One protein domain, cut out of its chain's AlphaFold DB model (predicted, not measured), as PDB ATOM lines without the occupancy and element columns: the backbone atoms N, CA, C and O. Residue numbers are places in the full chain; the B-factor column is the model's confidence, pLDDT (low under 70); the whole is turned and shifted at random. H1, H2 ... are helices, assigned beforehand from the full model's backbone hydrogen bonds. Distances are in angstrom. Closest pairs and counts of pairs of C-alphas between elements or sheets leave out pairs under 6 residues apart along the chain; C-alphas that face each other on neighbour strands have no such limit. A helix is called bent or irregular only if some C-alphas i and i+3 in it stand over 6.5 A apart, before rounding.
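AT A GLANCE: This is residues 245 to 300, 392 to 417 and 440 to 491 of the 491 residues of an uncharacterized protein of Edaphochlamys debaryana (UniProt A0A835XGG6). Picture a cluster of crossed helices gathered round H4, which makes the core: the long H8 crosses it on one side, and H6, H3, H1 and H2 lie on the side away from H8. H7 packs on H8 near the first end of H8; at its other end the chain turns through the small H9 and H10 and folds back as H11, whose residues 488 to 490 reach H4. The printed part has 134 residues with eleven named helices, H1 to H11 in order, and no named strand: its class is all helix. It is compact, with a radius of gyration of the C-alphas of 14.5 A, and spans 46 by 33 by 26 A.

IN THESE COORDINATES: Find C-alpha 245 at (38.735, -1.749, -57.822); from there H1 runs to residue 256, 15.9 A. Next come H2, residues 262 to 267, and H3, residues 269 to 273. H4, residues 276 to 289, starts at (32.841, -7.711, -49.087) and covers 17.3 A; it is irregular, with C-alphas 277 and 280 7.1 A apart. H5 is residues 293 to 296, H6 394 to 399, and H7 402 to 417, 22.4 A long. H8, residues 441 to 463, is the longest at 28.8 A. After H9, residues 466 to 469, and H10, 472 to 477, H11 runs from 479 to 490, 16.2 A, ending at (15.385, -2.778, -49.862).

HOW THE PARTS SIT: Start at H4, the hub. It touches H8 at a steep tilt of 66 degrees, opposite ways; their closest C-alphas, Pro 282 and Val 455, are 5.3 A apart. It also touches H6 (Thr 280 and Leu 397, 5.9 A), H9 (Ser 277 and Ala 466, 5.6 A) and H11 (Ala 288 and Val 489, 5.0 A). H7 touches H8, closest at C-alphas 406 and 447, 6.6 A, at 69 degrees, only just steep. H3 touches H6 at C-alphas 271 and 398, 6.0 A. H1 touches H9 at C-alphas 246 and 467, 5.6 A. H2 is near H1, H5 is near H7, and H10 touches H9 only at the corner, only just, with 3 pairs of C-alphas within 8 A. H1, H2, H6, H7, H8 and H11 have every O i to N i+4 pair within hydrogen-bond range; H4 has 7 of 10, H3 0 of 1 and H10 0 of 2, with O i to N i+3 counts of 2 of 2 in H3 and 2 of 3 in H10, while H5 and H9 are too short for an i+4 pair.

THE WHOLE: The farthest C-alphas, Ser 440 and Ala 473, are 45.8 A apart. Look for two cuts: 10.6 A from C-alpha 300 to 392, and 15.9 A from 417 to 440. Of the links printed whole, none is long. Mean pLDDT of the printed part is 82.2; residues 298 to 300 and 463 to 465 are among those under 70.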
ATOM      1  N   ASP A 245      40.004  -1.074 -57.519       94.81
ATOM      2  CA  ASP A 245      38.735  -1.749 -57.822       94.81
ATOM      3  C   ASP A 245      38.031  -2.306 -56.568       94.81
ATOM      4  O   ASP A 245      36.805  -2.284 -56.467       94.81
ATOM      5  N   GLN A 246      38.796  -2.799 -55.588       94.75
ATOM      6  CA  GLN A 246      38.235  -3.286 -54.323       94.75
ATOM      7  C   GLN A 246      37.751  -2.126 -53.454       94.75
ATOM      8  O   GLN A 246      36.690  -2.224 -52.843       94.75
ATOM      9  N   LEU A 247      38.517  -1.035 -53.404       96.44
ATOM     10  CA  LEU A 247      38.129   0.177 -52.690       96.44
ATOM     11  C   LEU A 247      36.861   0.791 -53.301       96.44
ATOM     12  O   LEU A 247      35.927   1.102 -52.567       96.44
ATOM     13  N   GLU A 248      36.800   0.888 -54.633       95.88
ATOM     14  CA  GLU A 248      35.618   1.351 -55.368       95.88
ATOM     15  C   GLU A 248      34.405   0.459 -55.083       95.88
ATOM     16  O   GLU A 248      33.335   0.971 -54.774       95.88
ATOM     17  N   SER A 249      34.570  -0.865 -55.123       93.88
ATOM     18  CA  SER A 249      33.468  -1.803 -54.863       93.88
ATOM     19  C   SER A 249      32.933  -1.714 -53.442       93.88
ATOM     20  O   SER A 249      31.725  -1.783 -53.239       93.88
ATOM     21  N   ARG A 250      33.815  -1.545 -52.451       95.81
ATOM     22  CA  ARG A 250      33.412  -1.366 -51.049       95.81
ATOM     23  C   ARG A 250      32.676  -0.046 -50.852       95.81
ATOM     24  O   ARG A 250      31.670  -0.024 -50.157       95.81
ATOM     25  N   TRP A 251      33.139   1.026 -51.494       96.06
ATOM     26  CA  TRP A 251      32.432   2.305 -51.481       96.06
ATOM     27  C   TRP A 251      31.049   2.204 -52.140       96.06
ATOM     28  O   TRP A 251      30.052   2.553 -51.522       96.06
ATOM     29  N   ALA A 252      30.972   1.658 -53.354       93.88
ATOM     30  CA  ALA A 252      29.708   1.515 -54.070       93.88
ATOM     31  C   ALA A 252      28.712   0.622 -53.313       93.88
ATOM     32  O   ALA A 252      27.521   0.903 -53.302       93.88
ATOM     33  N   PHE A 253      29.184  -0.431 -52.641       92.69
ATOM     34  CA  PHE A 253      28.328  -1.253 -51.785       92.69
ATOM     35  C   PHE A 253      27.803  -0.483 -50.567       92.69
ATOM     36  O   PHE A 253      26.633  -0.628 -50.219       92.69
ATOM     37  N   LEU A 254      28.641   0.336 -49.920       93.19
ATOM     38  CA  LEU A 254      28.210   1.196 -48.816       93.19
ATOM     39  C   LEU A 254      27.090   2.144 -49.256       93.19
ATOM     40  O   LEU A 254      26.053   2.208 -48.602       93.19
ATOM     41  N   GLU A 255      27.300   2.826 -50.378       92.94
ATOM     42  CA  GLU A 255      26.381   3.824 -50.923       92.94
ATOM     43  C   GLU A 255      25.074   3.191 -51.423       92.94
ATOM     44  O   GLU A 255      23.987   3.594 -51.019       92.94
ATOM     45  N   GLU A 256      25.162   2.161 -52.267       89.56
ATOM     46  CA  GLU A 256      23.996   1.604 -52.964       89.56
ATOM     47  C   GLU A 256      23.218   0.582 -52.127       89.56
ATOM     48  O   GLU A 256      21.993   0.515 -52.223       89.56
ATOM     49  N   ALA A 257      23.912  -0.251 -51.342       87.56
ATOM     50  CA  ALA A 257      23.284  -1.364 -50.629       87.56
ATOM     51  C   ALA A 257      23.066  -1.071 -49.145       87.56
ATOM     52  O   ALA A 257      22.032  -1.443 -48.601       87.56
ATOM     53  N   ALA A 258      24.022  -0.423 -48.478       86.62
ATOM     54  CA  ALA A 258      23.881  -0.087 -47.061       86.62
ATOM     55  C   ALA A 258      23.262   1.303 -46.825       86.62
ATOM     56  O   ALA A 258      22.954   1.627 -45.678       86.62
ATOM     57  N   GLY A 259      23.076   2.107 -47.882       88.62
ATOM     58  CA  GLY A 259      22.528   3.464 -47.795       88.62
ATOM     59  C   GLY A 259      23.410   4.430 -46.997       88.62
ATOM     60  O   GLY A 259      22.900   5.405 -46.453       88.62
ATOM     61  N   GLY A 260      24.704   4.130 -46.871       90.81
ATOM     62  CA  GLY A 260      25.660   4.939 -46.119       90.81
ATOM     63  C   GLY A 260      26.331   6.005 -46.982       90.81
ATOM     64  O   GLY A 260      26.425   5.881 -48.200       90.81
ATOM     65  N   GLY A 261      26.841   7.050 -46.339       93.94
ATOM     66  CA  GLY A 261      27.548   8.148 -46.989       93.94
ATOM     67  C   GLY A 261      28.967   8.379 -46.458       93.94
ATOM     68  O   GLY A 261      29.510   7.595 -45.671       93.94
ATOM     69  N   PRO A 262      29.599   9.499 -46.860       95.94
ATOM     70  CA  PRO A 262      30.947   9.844 -46.413       95.94
ATOM     71  C   PRO A 262      31.045  10.035 -44.893       95.94
ATOM     72  O   PRO A 262      32.074   9.723 -44.296       95.94
ATOM     73  N   ALA A 263      29.979  10.528 -44.255       93.75
ATOM     74  CA  ALA A 263      29.927  10.723 -42.807       93.75
ATOM     75  C   ALA A 263      30.010   9.390 -42.047       93.75
ATOM     76  O   ALA A 263      30.787   9.277 -41.099       93.75
ATOM     77  N   ASP A 264      29.280   8.373 -42.506       92.94
ATOM     78  CA  ASP A 264      29.270   7.040 -41.895       92.94
ATOM     79  C   ASP A 264      30.624   6.357 -42.071       92.94
ATOM     80  O   ASP A 264      31.186   5.799 -41.127       92.94
ATOM     81  N   LEU A 265      31.217   6.502 -43.260       95.44
ATOM     82  CA  LEU A 265      32.567   6.026 -43.527       95.44
ATOM     83  C   LEU A 265      33.605   6.654 -42.578       95.44
ATOM     84  O   LEU A 265      34.489   5.959 -42.080       95.44
ATOM     85  N   LEU A 266      33.516   7.961 -42.316       95.38
ATOM     86  CA  LEU A 266      34.420   8.641 -41.382       95.38
ATOM     87  C   LEU A 266      34.158   8.257 -39.923       95.38
ATOM     88  O   LEU A 266      35.102   8.251 -39.129       95.38
ATOM     89  N   ALA A 267      32.913   7.924 -39.576       93.38
ATOM     90  CA  ALA A 267      32.563   7.395 -38.264       93.38
ATOM     91  C   ALA A 267      33.132   5.983 -38.049       93.38
ATOM     92  O   ALA A 267      33.537   5.657 -36.933       93.38
ATOM     93  N   HIS A 268      33.234   5.170 -39.111       94.75
ATOM     94  CA  HIS A 268      33.781   3.815 -39.030       94.75
ATOM     95  C   HIS A 268      34.733   3.424 -40.193       94.75
ATOM     96  O   HIS A 268      34.422   2.549 -41.008       94.75
ATOM     97  N   PRO A 269      35.959   3.991 -40.246       95.94
ATOM     98  CA  PRO A 269      36.935   3.724 -41.311       95.94
ATOM     99  C   PRO A 269      37.325   2.251 -41.555       95.94
ATOM    100  O   PRO A 269      37.564   1.901 -42.717       95.94
ATOM    101  N   PRO A 270      37.403   1.364 -40.534       94.81
ATOM    102  CA  PRO A 270      37.738  -0.049 -40.739       94.81
ATOM    103  C   PRO A 270      36.804  -0.792 -41.700       94.81
ATOM    104  O   PRO A 270      37.216  -1.805 -42.268       94.81
ATOM    105  N   TYR A 271      35.601  -0.267 -41.955       95.44
ATOM    106  CA  TYR A 271      34.689  -0.773 -42.981       95.44
ATOM    107  C   TYR A 271      35.373  -1.007 -44.329       95.44
ATOM    108  O   TYR A 271      35.227  -2.078 -44.919       95.44
ATOM    109  N   LEU A 272      36.202  -0.063 -44.786       96.06
ATOM    110  CA  LEU A 272      36.884  -0.198 -46.074       96.06
ATOM    111  C   LEU A 272      37.911  -1.320 -46.098       96.06
ATOM    112  O   LEU A 272      38.354  -1.674 -47.184       96.06
ATOM    113  N   LEU A 273      38.316  -1.870 -44.954       95.50
ATOM    114  CA  LEU A 273      39.258  -2.986 -44.864       95.50
ATOM    115  C   LEU A 273      38.545  -4.341 -44.835       95.50
ATOM    116  O   LEU A 273      39.137  -5.335 -45.265       95.50
ATOM    117  N   ALA A 274      37.280  -4.378 -44.416       93.56
ATOM    118  CA  ALA A 274      36.491  -5.596 -44.337       93.56
ATOM    119  C   ALA A 274      36.235  -6.206 -45.725       93.56
ATOM    120  O   ALA A 274      36.004  -5.508 -46.713       93.56
ATOM    121  N   SER A 275      36.301  -7.536 -45.809       91.56
ATOM    122  CA  SER A 275      36.025  -8.254 -47.055       91.56
ATOM    123  C   SER A 275      34.539  -8.179 -47.393       91.56
ATOM    124  O   SER A 275      33.699  -8.550 -46.571       91.56
ATOM    125  N   LEU A 276      34.221  -7.772 -48.620       90.81
ATOM    126  CA  LEU A 276      32.841  -7.711 -49.087       90.81
ATOM    127  C   LEU A 276      32.258  -9.111 -49.283       90.81
ATOM    128  O   LEU A 276      31.122  -9.372 -48.904       90.81
ATOM    129  N   SER A 277      33.050 -10.046 -49.811       87.88
ATOM    130  CA  SER A 277      32.601 -11.419 -50.046       87.88
ATOM    131  C   SER A 277      32.455 -12.243 -48.768       87.88
ATOM    132  O   SER A 277      31.598 -13.121 -48.723       87.88
ATOM    133  N   ALA A 278      33.271 -11.970 -47.746       87.44
ATOM    134  CA  ALA A 278      33.347 -12.811 -46.551       87.44
ATOM    135  C   ALA A 278      32.723 -12.189 -45.295       87.44
ATOM    136  O   ALA A 278      32.393 -12.927 -44.377       87.44
ATOM    137  N   VAL A 279      32.587 -10.859 -45.227       89.69
ATOM    138  CA  VAL A 279      32.166 -10.167 -43.999       89.69
ATOM    139  C   VAL A 279      30.964  -9.269 -44.257       89.69
ATOM    140  O   VAL A 279      29.856  -9.600 -43.845       89.69
ATOM    141  N   THR A 280      31.143  -8.140 -44.946       91.12
ATOM    142  CA  THR A 280      30.098  -7.102 -45.002       91.12
ATOM    143  C   THR A 280      28.910  -7.512 -45.866       91.12
ATOM    144  O   THR A 280      27.769  -7.297 -45.466       91.12
ATOM    145  N   GLY A 281      29.159  -8.170 -47.003       89.50
ATOM    146  CA  GLY A 281      28.123  -8.672 -47.908       89.50
ATOM    147  C   GLY A 281      27.181  -9.682 -47.251       89.50
ATOM    148  O   GLY A 281      25.987  -9.392 -47.141       89.50
ATOM    149  N   PRO A 282      27.689 -10.825 -46.743       88.44
ATOM    150  CA  PRO A 282      26.851 -11.811 -46.071       88.44
ATOM    151  C   PRO A 282      26.072 -11.222 -44.888       88.44
ATOM    152  O   PRO A 282      24.897 -11.541 -44.714       88.44
ATOM    153  N   ARG A 283      26.689 -10.321 -44.101       89.25
ATOM    154  CA  ARG A 283      26.045  -9.729 -42.914       89.25
ATOM    155  C   ARG A 283      24.864  -8.866 -43.316       89.25
ATOM    156  O   ARG A 283      23.791  -9.012 -42.738       89.25
ATOM    157  N   LEU A 284      25.039  -8.026 -44.334       87.38
ATOM    158  CA  LEU A 284      23.961  -7.197 -44.857       87.38
ATOM    159  C   LEU A 284      22.834  -8.043 -45.461       87.38
ATOM    160  O   LEU A 284      21.660  -7.789 -45.202       87.38
ATOM    161  N   PHE A 285      23.192  -9.084 -46.218       85.94
ATOM    162  CA  PHE A 285      22.225 -10.008 -46.805       85.94
ATOM    163  C   PHE A 285      21.367 -10.691 -45.731       85.94
ATOM    164  O   PHE A 285      20.144 -10.732 -45.844       85.94
ATOM    165  N   PHE A 286      21.987 -11.145 -44.641       86.25
ATOM    166  CA  PHE A 286      21.265 -11.734 -43.515       86.25
ATOM    167  C   PHE A 286      20.341 -10.722 -42.816       86.25
ATOM    168  O   PHE A 286      19.205 -11.055 -42.475       86.25
ATOM    169  N   VAL A 287      20.793  -9.476 -42.612       85.75
ATOM    170  CA  VAL A 287      19.963  -8.396 -42.037       85.75
ATOM    171  C   VAL A 287      18.703  -8.172 -42.852       85.75
ATOM    172  O   VAL A 287      17.612  -8.104 -42.276       85.75
ATOM    173  N   ALA A 288      18.863  -8.094 -44.173       84.56
ATOM    174  CA  ALA A 288      17.763  -7.930 -45.103       84.56
ATOM    175  C   ALA A 288      16.797  -9.111 -45.038       84.56
ATOM    176  O   ALA A 288      15.617  -8.930 -44.751       84.56
ATOM    177  N   GLN A 289      17.312 -10.338 -45.153       85.31
ATOM    178  CA  GLN A 289      16.494 -11.551 -45.118       85.31
ATOM    179  C   GLN A 289      15.677 -11.682 -43.816       85.31
ATOM    180  O   GLN A 289      14.576 -12.236 -43.814       85.31
ATOM    181  N   LYS A 290      16.194 -11.170 -42.692       84.56
ATOM    182  CA  LYS A 290      15.519 -11.201 -41.382       84.56
ATOM    183  C   LYS A 290      14.727  -9.927 -41.057       84.56
ATOM    184  O   LYS A 290      14.198  -9.829 -39.941       84.56
ATOM    185  N   ALA A 291      14.637  -8.971 -41.986       85.38
ATOM    186  CA  ALA A 291      13.988  -7.671 -41.803       85.38
ATOM    187  C   ALA A 291      14.431  -6.980 -40.493       85.38
ATOM    188  O   ALA A 291      13.629  -6.684 -39.591       85.38
ATOM    189  N   LEU A 292      15.750  -6.833 -40.321       81.81
ATOM    190  CA  LEU A 292      16.371  -6.238 -39.127       81.81
ATOM    191  C   LEU A 292      16.824  -4.781 -39.317       81.81
ATOM    192  O   LEU A 292      17.273  -4.182 -38.343       81.81
ATOM    193  N   TRP A 293      16.643  -4.208 -40.510       80.94
ATOM    194  CA  TRP A 293      17.074  -2.854 -40.880       80.94
ATOM    195  C   TRP A 293      16.723  -1.781 -39.848       80.94
ATOM    196  O   TRP A 293      17.630  -1.237 -39.228       80.94
ATOM    197  N   ASP A 294      15.434  -1.584 -39.555       79.00
ATOM    198  CA  ASP A 294      14.942  -0.526 -38.651       79.00
ATOM    199  C   ASP A 294      15.545  -0.545 -37.236       79.00
ATOM    200  O   ASP A 294      15.378   0.401 -36.467       79.00
ATOM    201  N   ARG A 295      16.167  -1.659 -36.832       70.69
ATOM    202  CA  ARG A 295      16.738  -1.834 -35.490       70.69
ATOM    203  C   ARG A 295      18.242  -1.667 -35.441       70.69
ATOM    204  O   ARG A 295      18.760  -1.310 -34.387       70.69
ATOM    205  N   LEU A 296      18.905  -1.961 -36.552       70.38
ATOM    206  CA  LEU A 296      20.349  -1.838 -36.701       70.38
ATOM    207  C   LEU A 296      20.752  -0.465 -37.215       70.38
ATOM    208  O   LEU A 296      21.926  -0.100 -37.148       70.38
ATOM    209  N   SER A 297      19.787   0.308 -37.699       72.62
ATOM    210  CA  SER A 297      19.998   1.719 -37.909       72.62
ATOM    211  C   SER A 297      20.246   2.388 -36.565       72.62
ATOM    212  O   SER A 297      19.385   2.390 -35.678       72.62
ATOM    213  N   THR A 298      21.439   2.952 -36.395       58.16
ATOM    214  CA  THR A 298      21.706   3.831 -35.259       58.16
ATOM    215  C   THR A 298      20.666   4.945 -35.283       58.16
ATOM    216  O   THR A 298      20.523   5.606 -36.316       58.16
ATOM    217  N   PRO A 299      19.916   5.180 -34.186       54.19
ATOM    218  CA  PRO A 299      19.054   6.346 -34.133       54.19
ATOM    219  C   PRO A 299      19.937   7.572 -34.394       54.19
ATOM    220  O   PRO A 299      21.052   7.621 -33.857       54.19
ATOM    221  N   PRO A 300      19.485   8.536 -35.219       52.75
ATOM    222  CA  PRO A 300      20.281   9.713 -35.529       52.75
ATOM    223  C   PRO A 300      20.769  10.318 -34.211       52.75
ATOM    224  O   PRO A 300      19.978  10.360 -33.256       52.75
ATOM    225  N   LEU A 392      22.573   2.176 -41.604       74.69
ATOM    226  CA  LEU A 392      23.070   1.020 -40.862       74.69
ATOM    227  C   LEU A 392      24.313   1.395 -40.037       74.69
ATOM    228  O   LEU A 392      25.218   2.061 -40.542       74.69
ATOM    229  N   ASP A 393      24.399   0.913 -38.796       83.12
ATOM    230  CA  ASP A 393      25.619   1.031 -37.995       83.12
ATOM    231  C   ASP A 393      26.767   0.217 -38.629       83.12
ATOM    232  O   ASP A 393      26.779  -1.018 -38.623       83.12
ATOM    233  N   LEU A 394      27.760   0.908 -39.193       83.38
ATOM    234  CA  LEU A 394      28.904   0.262 -39.840       83.38
ATOM    235  C   LEU A 394      29.825  -0.461 -38.859       83.38
ATOM    236  O   LEU A 394      30.436  -1.459 -39.246       83.38
ATOM    237  N   ALA A 395      29.914  -0.008 -37.604       82.50
ATOM    238  CA  ALA A 395      30.728  -0.687 -36.598       82.50
ATOM    239  C   ALA A 395      30.186  -2.095 -36.346       82.50
ATOM    240  O   ALA A 395      30.936  -3.074 -36.283       82.50
ATOM    241  N   TRP A 396      28.859  -2.212 -36.312       78.25
ATOM    242  CA  TRP A 396      28.175  -3.489 -36.193       78.25
ATOM    243  C   TRP A 396      28.489  -4.442 -37.353       78.25
ATOM    244  O   TRP A 396      28.685  -5.642 -37.140       78.25
ATOM    245  N   LEU A 397      28.588  -3.916 -38.576       81.94
ATOM    246  CA  LEU A 397      28.846  -4.722 -39.767       81.94
ATOM    247  C   LEU A 397      30.270  -5.302 -39.792       81.94
ATOM    248  O   LEU A 397      30.500  -6.333 -40.424       81.94
ATOM    249  N   VAL A 398      31.223  -4.691 -39.087       82.81
ATOM    250  CA  VAL A 398      32.657  -4.993 -39.226       82.81
ATOM    251  C   VAL A 398      33.249  -5.658 -37.983       82.81
ATOM    252  O   VAL A 398      33.927  -6.673 -38.115       82.81
ATOM    253  N   GLU A 399      32.996  -5.133 -36.782       76.00
ATOM    254  CA  GLU A 399      33.833  -5.417 -35.600       76.00
ATOM    255  C   GLU A 399      33.484  -6.708 -34.837       76.00
ATOM    256  O   GLU A 399      34.300  -7.197 -34.058       76.00
ATOM    257  N   GLY A 400      32.300  -7.290 -35.038       66.00
ATOM    258  CA  GLY A 400      31.902  -8.508 -34.325       66.00
ATOM    259  C   GLY A 400      32.629  -9.757 -34.829       66.00
ATOM    260  O   GLY A 400      32.781  -9.942 -36.038       66.00
ATOM    261  N   SER A 401      33.000 -10.671 -33.925       69.44
ATOM    262  CA  SER A 401      33.129 -12.079 -34.330       69.44
ATOM    263  C   SER A 401      31.760 -12.592 -34.771       69.44
ATOM    264  O   SER A 401      30.741 -12.110 -34.271       69.44
ATOM    265  N   ASP A 402      31.715 -13.568 -35.678       75.62
ATOM    266  CA  ASP A 402      30.430 -14.092 -36.156       75.62
ATOM    267  C   ASP A 402      29.556 -14.577 -34.986       75.62
ATOM    268  O   ASP A 402      28.364 -14.301 -34.960       75.62
ATOM    269  N   GLU A 403      30.131 -15.170 -33.933       73.06
ATOM    270  CA  GLU A 403      29.367 -15.558 -32.738       73.06
ATOM    271  C   GLU A 403      28.830 -14.381 -31.912       73.06
ATOM    272  O   GLU A 403      27.682 -14.416 -31.467       73.06
ATOM    273  N   GLU A 404      29.642 -13.354 -31.646       78.94
ATOM    274  CA  GLU A 404      29.188 -12.184 -30.883       78.94
ATOM    275  C   GLU A 404      28.127 -11.400 -31.647       78.94
ATOM    276  O   GLU A 404      27.149 -10.930 -31.060       78.94
ATOM    277  N   TRP A 405      28.301 -11.304 -32.962       81.00
ATOM    278  CA  TRP A 405      27.332 -10.722 -33.871       81.00
ATOM    279  C   TRP A 405      26.012 -11.508 -33.841       81.00
ATOM    280  O   TRP A 405      24.965 -10.922 -33.562       81.00
ATOM    281  N   LEU A 406      26.061 -12.840 -33.983       77.69
ATOM    282  CA  LEU A 406      24.880 -13.709 -33.891       77.69
ATOM    283  C   LEU A 406      24.181 -13.596 -32.529       77.69
ATOM    284  O   LEU A 406      22.953 -13.533 -32.478       77.69
ATOM    285  N   ARG A 407      24.933 -13.524 -31.418       80.56
ATOM    286  CA  ARG A 407      24.367 -13.304 -30.071       80.56
ATOM    287  C   ARG A 407      23.585 -11.996 -29.993       80.56
ATOM    288  O   ARG A 407      22.469 -11.992 -29.478       80.56
ATOM    289  N   ARG A 408      24.138 -10.896 -30.510       78.56
ATOM    290  CA  ARG A 408      23.464  -9.585 -30.499       78.56
ATOM    291  C   ARG A 408      22.201  -9.597 -31.360       78.56
ATOM    292  O   ARG A 408      21.145  -9.180 -30.889       78.56
ATOM    293  N   VAL A 409      22.283 -10.162 -32.565       76.81
ATOM    294  CA  VAL A 409      21.121 -10.375 -33.444       76.81
ATOM    295  C   VAL A 409      20.034 -11.177 -32.731       76.81
ATOM    296  O   VAL A 409      18.855 -10.814 -32.770       76.81
ATOM    297  N   TRP A 410      20.416 -12.252 -32.038       80.25
ATOM    298  CA  TRP A 410      19.481 -13.062 -31.268       80.25
ATOM    299  C   TRP A 410      18.787 -12.259 -30.171       80.25
ATOM    300  O   TRP A 410      17.565 -12.322 -30.039       80.25
ATOM    301  N   GLU A 411      19.544 -11.503 -29.373       81.94
ATOM    302  CA  GLU A 411      18.987 -10.701 -28.283       81.94
ATOM    303  C   GLU A 411      17.968  -9.686 -28.810       81.94
ATOM    304  O   GLU A 411      16.902  -9.497 -28.214       81.94
ATOM    305  N   GLU A 412      18.232  -9.087 -29.969       77.69
ATOM    306  CA  GLU A 412      17.301  -8.181 -30.634       77.69
ATOM    307  C   GLU A 412      16.049  -8.881 -31.170       77.69
ATOM    308  O   GLU A 412      14.930  -8.379 -30.979       77.69
ATOM    309  N   GLN A 413      16.196 -10.057 -31.787       78.38
ATOM    310  CA  GLN A 413      15.060 -10.882 -32.203       78.38
ATOM    311  C   GLN A 413      14.224 -11.332 -30.997       78.38
ATOM    312  O   GLN A 413      12.990 -11.310 -31.039       78.38
ATOM    313  N   ARG A 414      14.862 -11.681 -29.876       80.50
ATOM    314  CA  ARG A 414      14.174 -12.016 -28.626       80.50
ATOM    315  C   ARG A 414      13.400 -10.817 -28.094       80.50
ATOM    316  O   ARG A 414      12.227 -10.978 -27.758       80.50
ATOM    317  N   ARG A 415      13.991  -9.615 -28.105       79.44
ATOM    318  CA  ARG A 415      13.285  -8.367 -27.770       79.44
ATOM    319  C   ARG A 415      12.055  -8.144 -28.665       79.44
ATOM    320  O   ARG A 415      11.041  -7.684 -28.143       79.44
ATOM    321  N   LYS A 416      12.083  -8.494 -29.970       74.62
ATOM    322  CA  LYS A 416      10.876  -8.478 -30.847       74.62
ATOM    323  C   LYS A 416       9.774  -9.378 -30.277       74.62
ATOM    324  O   LYS A 416       8.636  -8.939 -30.120       74.62
ATOM    325  N   ARG A 417      10.116 -10.623 -29.932       77.25
ATOM    326  CA  ARG A 417       9.149 -11.624 -29.447       77.25
ATOM    327  C   ARG A 417       8.562 -11.271 -28.080       77.25
ATOM    328  O   ARG A 417       7.383 -11.523 -27.843       77.25
ATOM    329  N   SER A 440      20.637 -19.671 -25.205       81.38
ATOM    330  CA  SER A 440      21.148 -21.023 -25.043       81.38
ATOM    331  C   SER A 440      22.096 -21.343 -26.200       81.38
ATOM    332  O   SER A 440      21.932 -20.855 -27.319       81.38
ATOM    333  N   GLU A 441      23.095 -22.182 -25.947       75.06
ATOM    334  CA  GLU A 441      24.055 -22.613 -26.967       75.06
ATOM    335  C   GLU A 441      23.354 -23.219 -28.196       75.06
ATOM    336  O   GLU A 441      23.739 -22.954 -29.329       75.06
ATOM    337  N   GLN A 442      22.249 -23.941 -27.984       67.06
ATOM    338  CA  GLN A 442      21.420 -24.502 -29.054       67.06
ATOM    339  C   GLN A 442      20.773 -23.426 -29.937       67.06
ATOM    340  O   GLN A 442      20.681 -23.601 -31.148       67.06
ATOM    341  N   GLU A 443      20.350 -22.301 -29.362       73.75
ATOM    342  CA  GLU A 443      19.780 -21.187 -30.128       73.75
ATOM    343  C   GLU A 443      20.848 -20.441 -30.932       73.75
ATOM    344  O   GLU A 443      20.577 -20.015 -32.054       73.75
ATOM    345  N   LEU A 444      22.070 -20.331 -30.401       75.38
ATOM    346  CA  LEU A 444      23.200 -19.798 -31.166       75.38
ATOM    347  C   LEU A 444      23.603 -20.726 -32.305       75.38
ATOM    348  O   LEU A 444      23.918 -20.238 -33.383       75.38
ATOM    349  N   LEU A 445      23.546 -22.042 -32.098       69.56
ATOM    350  CA  LEU A 445      23.799 -23.019 -33.156       69.56
ATOM    351  C   LEU A 445      22.756 -22.940 -34.275       69.56
ATOM    352  O   LEU A 445      23.125 -23.034 -35.441       69.56
ATOM    353  N   LEU A 446      21.477 -22.718 -33.947       72.25
ATOM    354  CA  LEU A 446      20.433 -22.506 -34.955       72.25
ATOM    355  C   LEU A 446      20.706 -21.251 -35.788       72.25
ATOM    356  O   LEU A 446      20.729 -21.322 -37.011       72.25
ATOM    357  N   LEU A 447      20.981 -20.121 -35.132       75.31
ATOM    358  CA  LEU A 447      21.330 -18.877 -35.822       75.31
ATOM    359  C   LEU A 447      22.616 -18.995 -36.639       75.31
ATOM    360  O   LEU A 447      22.706 -18.429 -37.723       75.31
ATOM    361  N   ARG A 448      23.598 -19.748 -36.140       79.31
ATOM    362  CA  ARG A 448      24.823 -20.052 -36.873       79.31
ATOM    363  C   ARG A 448      24.540 -20.883 -38.122       79.31
ATOM    364  O   ARG A 448      25.115 -20.583 -39.157       79.31
ATOM    365  N   GLY A 449      23.645 -21.867 -38.044       77.50
ATOM    366  CA  GLY A 449      23.203 -22.629 -39.214       77.50
ATOM    367  C   GLY A 449      22.545 -21.733 -40.264       77.50
ATOM    368  O   GLY A 449      22.964 -21.736 -41.416       77.50
ATOM    369  N   GLU A 450      21.594 -20.889 -39.851       79.94
ATOM    370  CA  GLU A 450      20.938 -19.920 -40.746       79.94
ATOM    371  C   GLU A 450      21.942 -18.933 -41.373       79.94
ATOM    372  O   GLU A 450      21.809 -18.534 -42.530       79.94
ATOM    373  N   TRP A 451      22.959 -18.533 -40.610       80.75
ATOM    374  CA  TRP A 451      24.045 -17.680 -41.080       80.75
ATOM    375  C   TRP A 451      24.948 -18.375 -42.097       80.75
ATOM    376  O   TRP A 451      25.227 -17.806 -43.149       80.75
ATOM    377  N   GLU A 452      25.390 -19.600 -41.814       83.81
ATOM    378  CA  GLU A 452      26.224 -20.392 -42.722       83.81
ATOM    379  C   GLU A 452      25.493 -20.669 -44.047       83.81
ATOM    380  O   GLU A 452      26.106 -20.576 -45.114       83.81
ATOM    381  N   GLU A 453      24.177 -20.907 -44.003       82.44
ATOM    382  CA  GLU A 453      23.321 -20.985 -45.194       82.44
ATOM    383  C   GLU A 453      23.316 -19.663 -45.975       82.44
ATOM    384  O   GLU A 453      23.580 -19.669 -47.176       82.44
ATOM    385  N   CYS A 454      23.126 -18.519 -45.309       81.38
ATOM    386  CA  CYS A 454      23.178 -17.202 -45.960       81.38
ATOM    387  C   CYS A 454      24.547 -16.892 -46.576       81.38
ATOM    388  O   CYS A 454      24.620 -16.318 -47.661       81.38
ATOM    389  N   VAL A 455      25.643 -17.271 -45.916       82.12
ATOM    390  CA  VAL A 455      27.003 -17.125 -46.455       82.12
ATOM    391  C   VAL A 455      27.180 -17.995 -47.702       82.12
ATOM    392  O   VAL A 455      27.778 -17.545 -48.681       82.12
ATOM    393  N   ALA A 456      26.645 -19.219 -47.704       83.69
ATOM    394  CA  ALA A 456      26.680 -20.100 -48.869       83.69
ATOM    395  C   ALA A 456      25.822 -19.560 -50.027       83.69
ATOM    396  O   ALA A 456      26.280 -19.544 -51.173       83.69
ATOM    397  N   GLU A 457      24.618 -19.060 -49.739       83.06
ATOM    398  CA  GLU A 457      23.736 -18.413 -50.715       83.06
ATOM    399  C   GLU A 457      24.382 -17.159 -51.304       83.06
ATOM    400  O   GLU A 457      24.479 -17.036 -52.528       83.06
ATOM    401  N   TRP A 458      24.924 -16.283 -50.455       81.88
ATOM    402  CA  TRP A 458      25.721 -15.128 -50.867       81.88
ATOM    403  C   TRP A 458      26.883 -15.551 -51.766       81.88
ATOM    404  O   TRP A 458      27.091 -14.993 -52.847       81.88
ATOM    405  N   GLY A 459      27.600 -16.594 -51.346       80.81
ATOM    406  CA  GLY A 459      28.662 -17.247 -52.095       80.81
ATOM    407  C   GLY A 459      28.232 -17.646 -53.510       80.81
ATOM    408  O   GLY A 459      28.960 -17.403 -54.474       80.81
ATOM    409  N   SER A 460      27.030 -18.211 -53.633       81.00
ATOM    410  CA  SER A 460      26.448 -18.672 -54.896       81.00
ATOM    411  C   SER A 460      25.924 -17.541 -55.789       81.00
ATOM    412  O   SER A 460      26.070 -17.616 -57.009       81.00
ATOM    413  N   MET A 461      25.355 -16.480 -55.203       74.50
ATOM    414  CA  MET A 461      24.810 -15.335 -55.940       74.50
ATOM    415  C   MET A 461      25.913 -14.406 -56.442       74.50
ATOM    416  O   MET A 461      25.940 -14.036 -57.617       74.50
ATOM    417  N   LEU A 462      26.795 -13.994 -55.531       72.00
ATOM    418  CA  LEU A 462      27.765 -12.927 -55.757       72.00
ATOM    419  C   LEU A 462      29.177 -13.305 -55.309       72.00
ATOM    420  O   LEU A 462      30.109 -12.650 -55.745       72.00
ATOM    421  N   GLY A 463      29.386 -14.355 -54.510       67.12
ATOM    422  CA  GLY A 463      30.658 -14.644 -53.830       67.12
ATOM    423  C   GLY A 463      31.925 -14.577 -54.683       67.12
ATOM    424  O   GLY A 463      32.927 -14.021 -54.233       67.12
ATOM    425  N   TRP A 464      31.898 -15.078 -55.922       62.31
ATOM    426  CA  TRP A 464      33.067 -15.012 -56.815       62.31
ATOM    427  C   TRP A 464      33.268 -13.638 -57.473       62.31
ATOM    428  O   TRP A 464      34.388 -13.271 -57.835       62.31
ATOM    429  N   CYS A 465      32.194 -12.863 -57.610       69.19
ATOM    430  CA  CYS A 465      32.199 -11.568 -58.274       69.19
ATOM    431  C   CYS A 465      31.961 -10.395 -57.328       69.19
ATOM    432  O   CYS A 465      31.942  -9.286 -57.825       69.19
ATOM    433  N   ALA A 466      31.783 -10.567 -56.019       73.88
ATOM    434  CA  ALA A 466      31.266  -9.501 -55.159       73.88
ATOM    435  C   ALA A 466      32.187  -8.263 -55.175       73.88
ATOM    436  O   ALA A 466      31.738  -7.155 -55.441       73.88
ATOM    437  N   ASP A 467      33.502  -8.480 -55.068       74.50
ATOM    438  CA  ASP A 467      34.539  -7.441 -55.201       74.50
ATOM    439  C   ASP A 467      34.653  -6.838 -56.615       74.50
ATOM    440  O   ASP A 467      35.364  -5.860 -56.811       74.50
ATOM    441  N   LYS A 468      34.026  -7.441 -57.629       77.75
ATOM    442  CA  LYS A 468      34.038  -6.955 -59.017       77.75
ATOM    443  C   LYS A 468      32.706  -6.352 -59.428       77.75
ATOM    444  O   LYS A 468      32.706  -5.392 -60.187       77.75
ATOM    445  N   ALA A 469      31.590  -6.901 -58.962       79.25
ATOM    446  CA  ALA A 469      30.235  -6.560 -59.363       79.25
ATOM    447  C   ALA A 469      29.933  -5.103 -59.017       79.25
ATOM    448  O   ALA A 469      29.408  -4.387 -59.858       79.25
ATOM    449  N   PHE A 470      30.381  -4.643 -57.848       80.88
ATOM    450  CA  PHE A 470      30.188  -3.264 -57.399       80.88
ATOM    451  C   PHE A 470      31.180  -2.252 -58.010       80.88
ATOM    452  O   PHE A 470      31.056  -1.055 -57.775       80.88
ATOM    453  N   THR A 471      32.115  -2.671 -58.875       83.19
ATOM    454  CA  THR A 471      32.908  -1.718 -59.682       83.19
ATOM    455  C   THR A 471      32.067  -1.108 -60.803       83.19
ATOM    456  O   THR A 471      31.092  -1.697 -61.275       83.19
ATOM    457  N   ARG A 472      32.469   0.047 -61.348       83.00
ATOM    458  CA  ARG A 472      31.850   0.618 -62.560       83.00
ATOM    459  C   ARG A 472      31.835  -0.357 -63.744       83.00
ATOM    460  O   ARG A 472      30.847  -0.410 -64.478       83.00
ATOM    461  N   ALA A 473      32.902  -1.132 -63.933       82.00
ATOM    462  CA  ALA A 473      32.978  -2.131 -64.998       82.00
ATOM    463  C   ALA A 473      32.051  -3.330 -64.726       82.00
ATOM    464  O   ALA A 473      31.320  -3.767 -65.618       82.00
ATOM    465  N   GLY A 474      32.041  -3.826 -63.488       82.12
ATOM    466  CA  GLY A 474      31.206  -4.946 -63.068       82.12
ATOM    467  C   GLY A 474      29.722  -4.627 -63.077       82.12
ATOM    468  O   GLY A 474      28.951  -5.464 -63.532       82.12
ATOM    469  N   ARG A 475      29.318  -3.401 -62.720       82.44
ATOM    470  CA  ARG A 475      27.920  -2.942 -62.788       82.44
ATOM    471  C   ARG A 475      27.313  -3.123 -64.174       82.44
ATOM    472  O   ARG A 475      26.149  -3.488 -64.301       82.44
ATOM    473  N   LYS A 476      28.106  -2.926 -65.230       84.69
ATOM    474  CA  LYS A 476      27.663  -3.165 -66.610       84.69
ATOM    475  C   LYS A 476      27.487  -4.657 -66.912       84.69
ATOM    476  O   LYS A 476      26.554  -5.016 -67.622       84.69
ATOM    477  N   ALA A 477      28.379  -5.503 -66.401       83.50
ATOM    478  CA  ALA A 477      28.375  -6.944 -66.649       83.50
ATOM    479  C   ALA A 477      27.355  -7.712 -65.786       83.50
ATOM    480  O   ALA A 477      26.817  -8.719 -66.232       83.50
ATOM    481  N   HIS A 478      27.069  -7.220 -64.579       82.75
ATOM    482  CA  HIS A 478      26.293  -7.899 -63.533       82.75
ATOM    483  C   HIS A 478      25.048  -7.107 -63.107       82.75
ATOM    484  O   HIS A 478      24.552  -7.260 -61.991       82.75
ATOM    485  N   ARG A 479      24.527  -6.247 -63.992       83.38
ATOM    486  CA  ARG A 479      23.436  -5.307 -63.687       83.38
ATOM    487  C   ARG A 479      22.205  -5.978 -63.074       83.38
ATOM    488  O   ARG A 479      21.657  -5.467 -62.103       83.38
ATOM    489  N   GLU A 480      21.774  -7.103 -63.642       82.88
ATOM    490  CA  GLU A 480      20.583  -7.837 -63.190       82.88
ATOM    491  C   GLU A 480      20.776  -8.426 -61.789       82.88
ATOM    492  O   GLU A 480      19.905  -8.277 -60.937       82.88
ATOM    493  N   GLN A 481      21.942  -9.021 -61.520       81.62
ATOM    494  CA  GLN A 481      22.271  -9.615 -60.220       81.62
ATOM    495  C   GLN A 481      22.337  -8.554 -59.117       81.62
ATOM    496  O   GLN A 481      21.819  -8.771 -58.027       81.62
ATOM    497  N   LEU A 482      22.918  -7.389 -59.419       80.62
ATOM    498  CA  LEU A 482      22.947  -6.253 -58.499       80.62
ATOM    499  C   LEU A 482      21.554  -5.686 -58.252       80.62
ATOM    500  O   LEU A 482      21.205  -5.424 -57.112       80.62
ATOM    501  N   SER A 483      20.741  -5.552 -59.302       82.75
ATOM    502  CA  SER A 483      19.365  -5.062 -59.160       82.75
ATOM    503  C   SER A 483      18.536  -6.003 -58.286       82.75
ATOM    504  O   SER A 483      17.835  -5.540 -57.397       82.75
ATOM    505  N   LEU A 484      18.651  -7.320 -58.488       79.56
ATOM    506  CA  LEU A 484      17.994  -8.313 -57.634       79.56
ATOM    507  C   LEU A 484      18.481  -8.239 -56.186       79.56
ATOM    508  O   LEU A 484      17.667  -8.305 -55.274       79.56
ATOM    509  N   PHE A 485      19.786  -8.080 -55.969       82.06
ATOM    510  CA  PHE A 485      20.328  -7.931 -54.624       82.06
ATOM    511  C   PHE A 485      19.835  -6.653 -53.938       82.06
ATOM    512  O   PHE A 485      19.337  -6.733 -52.822       82.06
ATOM    513  N   CYS A 486      19.908  -5.496 -54.600       80.44
ATOM    514  CA  CYS A 486      19.410  -4.244 -54.034       80.44
ATOM    515  C   CYS A 486      17.908  -4.326 -53.746       80.44
ATOM    516  O   CYS A 486      17.475  -3.859 -52.701       80.44
ATOM    517  N   LEU A 487      17.126  -4.989 -54.608       80.44
ATOM    518  CA  LEU A 487      15.710  -5.250 -54.341       80.44
ATOM    519  C   LEU A 487      15.505  -6.112 -53.092       80.44
ATOM    520  O   LEU A 487      14.643  -5.783 -52.294       80.44
ATOM    521  N   LEU A 488      16.294  -7.176 -52.908       76.75
ATOM    522  CA  LEU A 488      16.232  -8.030 -51.712       76.75
ATOM    523  C   LEU A 488      16.652  -7.292 -50.438       76.75
ATOM    524  O   LEU A 488      16.161  -7.603 -49.361       76.75
ATOM    525  N   VAL A 489      17.587  -6.351 -50.556       74.38
ATOM    526  CA  VAL A 489      18.058  -5.518 -49.447       74.38
ATOM    527  C   VAL A 489      17.018  -4.466 -49.064       74.38
ATOM    528  O   VAL A 489      16.828  -4.223 -47.877       74.38
ATOM    529  N   GLN A 490      16.347  -3.868 -50.050       73.06
ATOM    530  CA  GLN A 490      15.385  -2.778 -49.862       73.06
ATOM    531  C   GLN A 490      13.951  -3.245 -49.554       73.06
ATOM    532  O   GLN A 490      13.149  -2.431 -49.095       73.06
ATOM    533  N   SER A 491      13.609  -4.508 -49.835       65.25
ATOM    534  CA  SER A 491      12.305  -5.122 -49.522       65.25
ATOM    535  C   SER A 491      12.219  -5.602 -48.081       65.25
ATOM    536  O   SER A 491      11.145  -5.407 -47.469       65.25
TER     537      SER A 491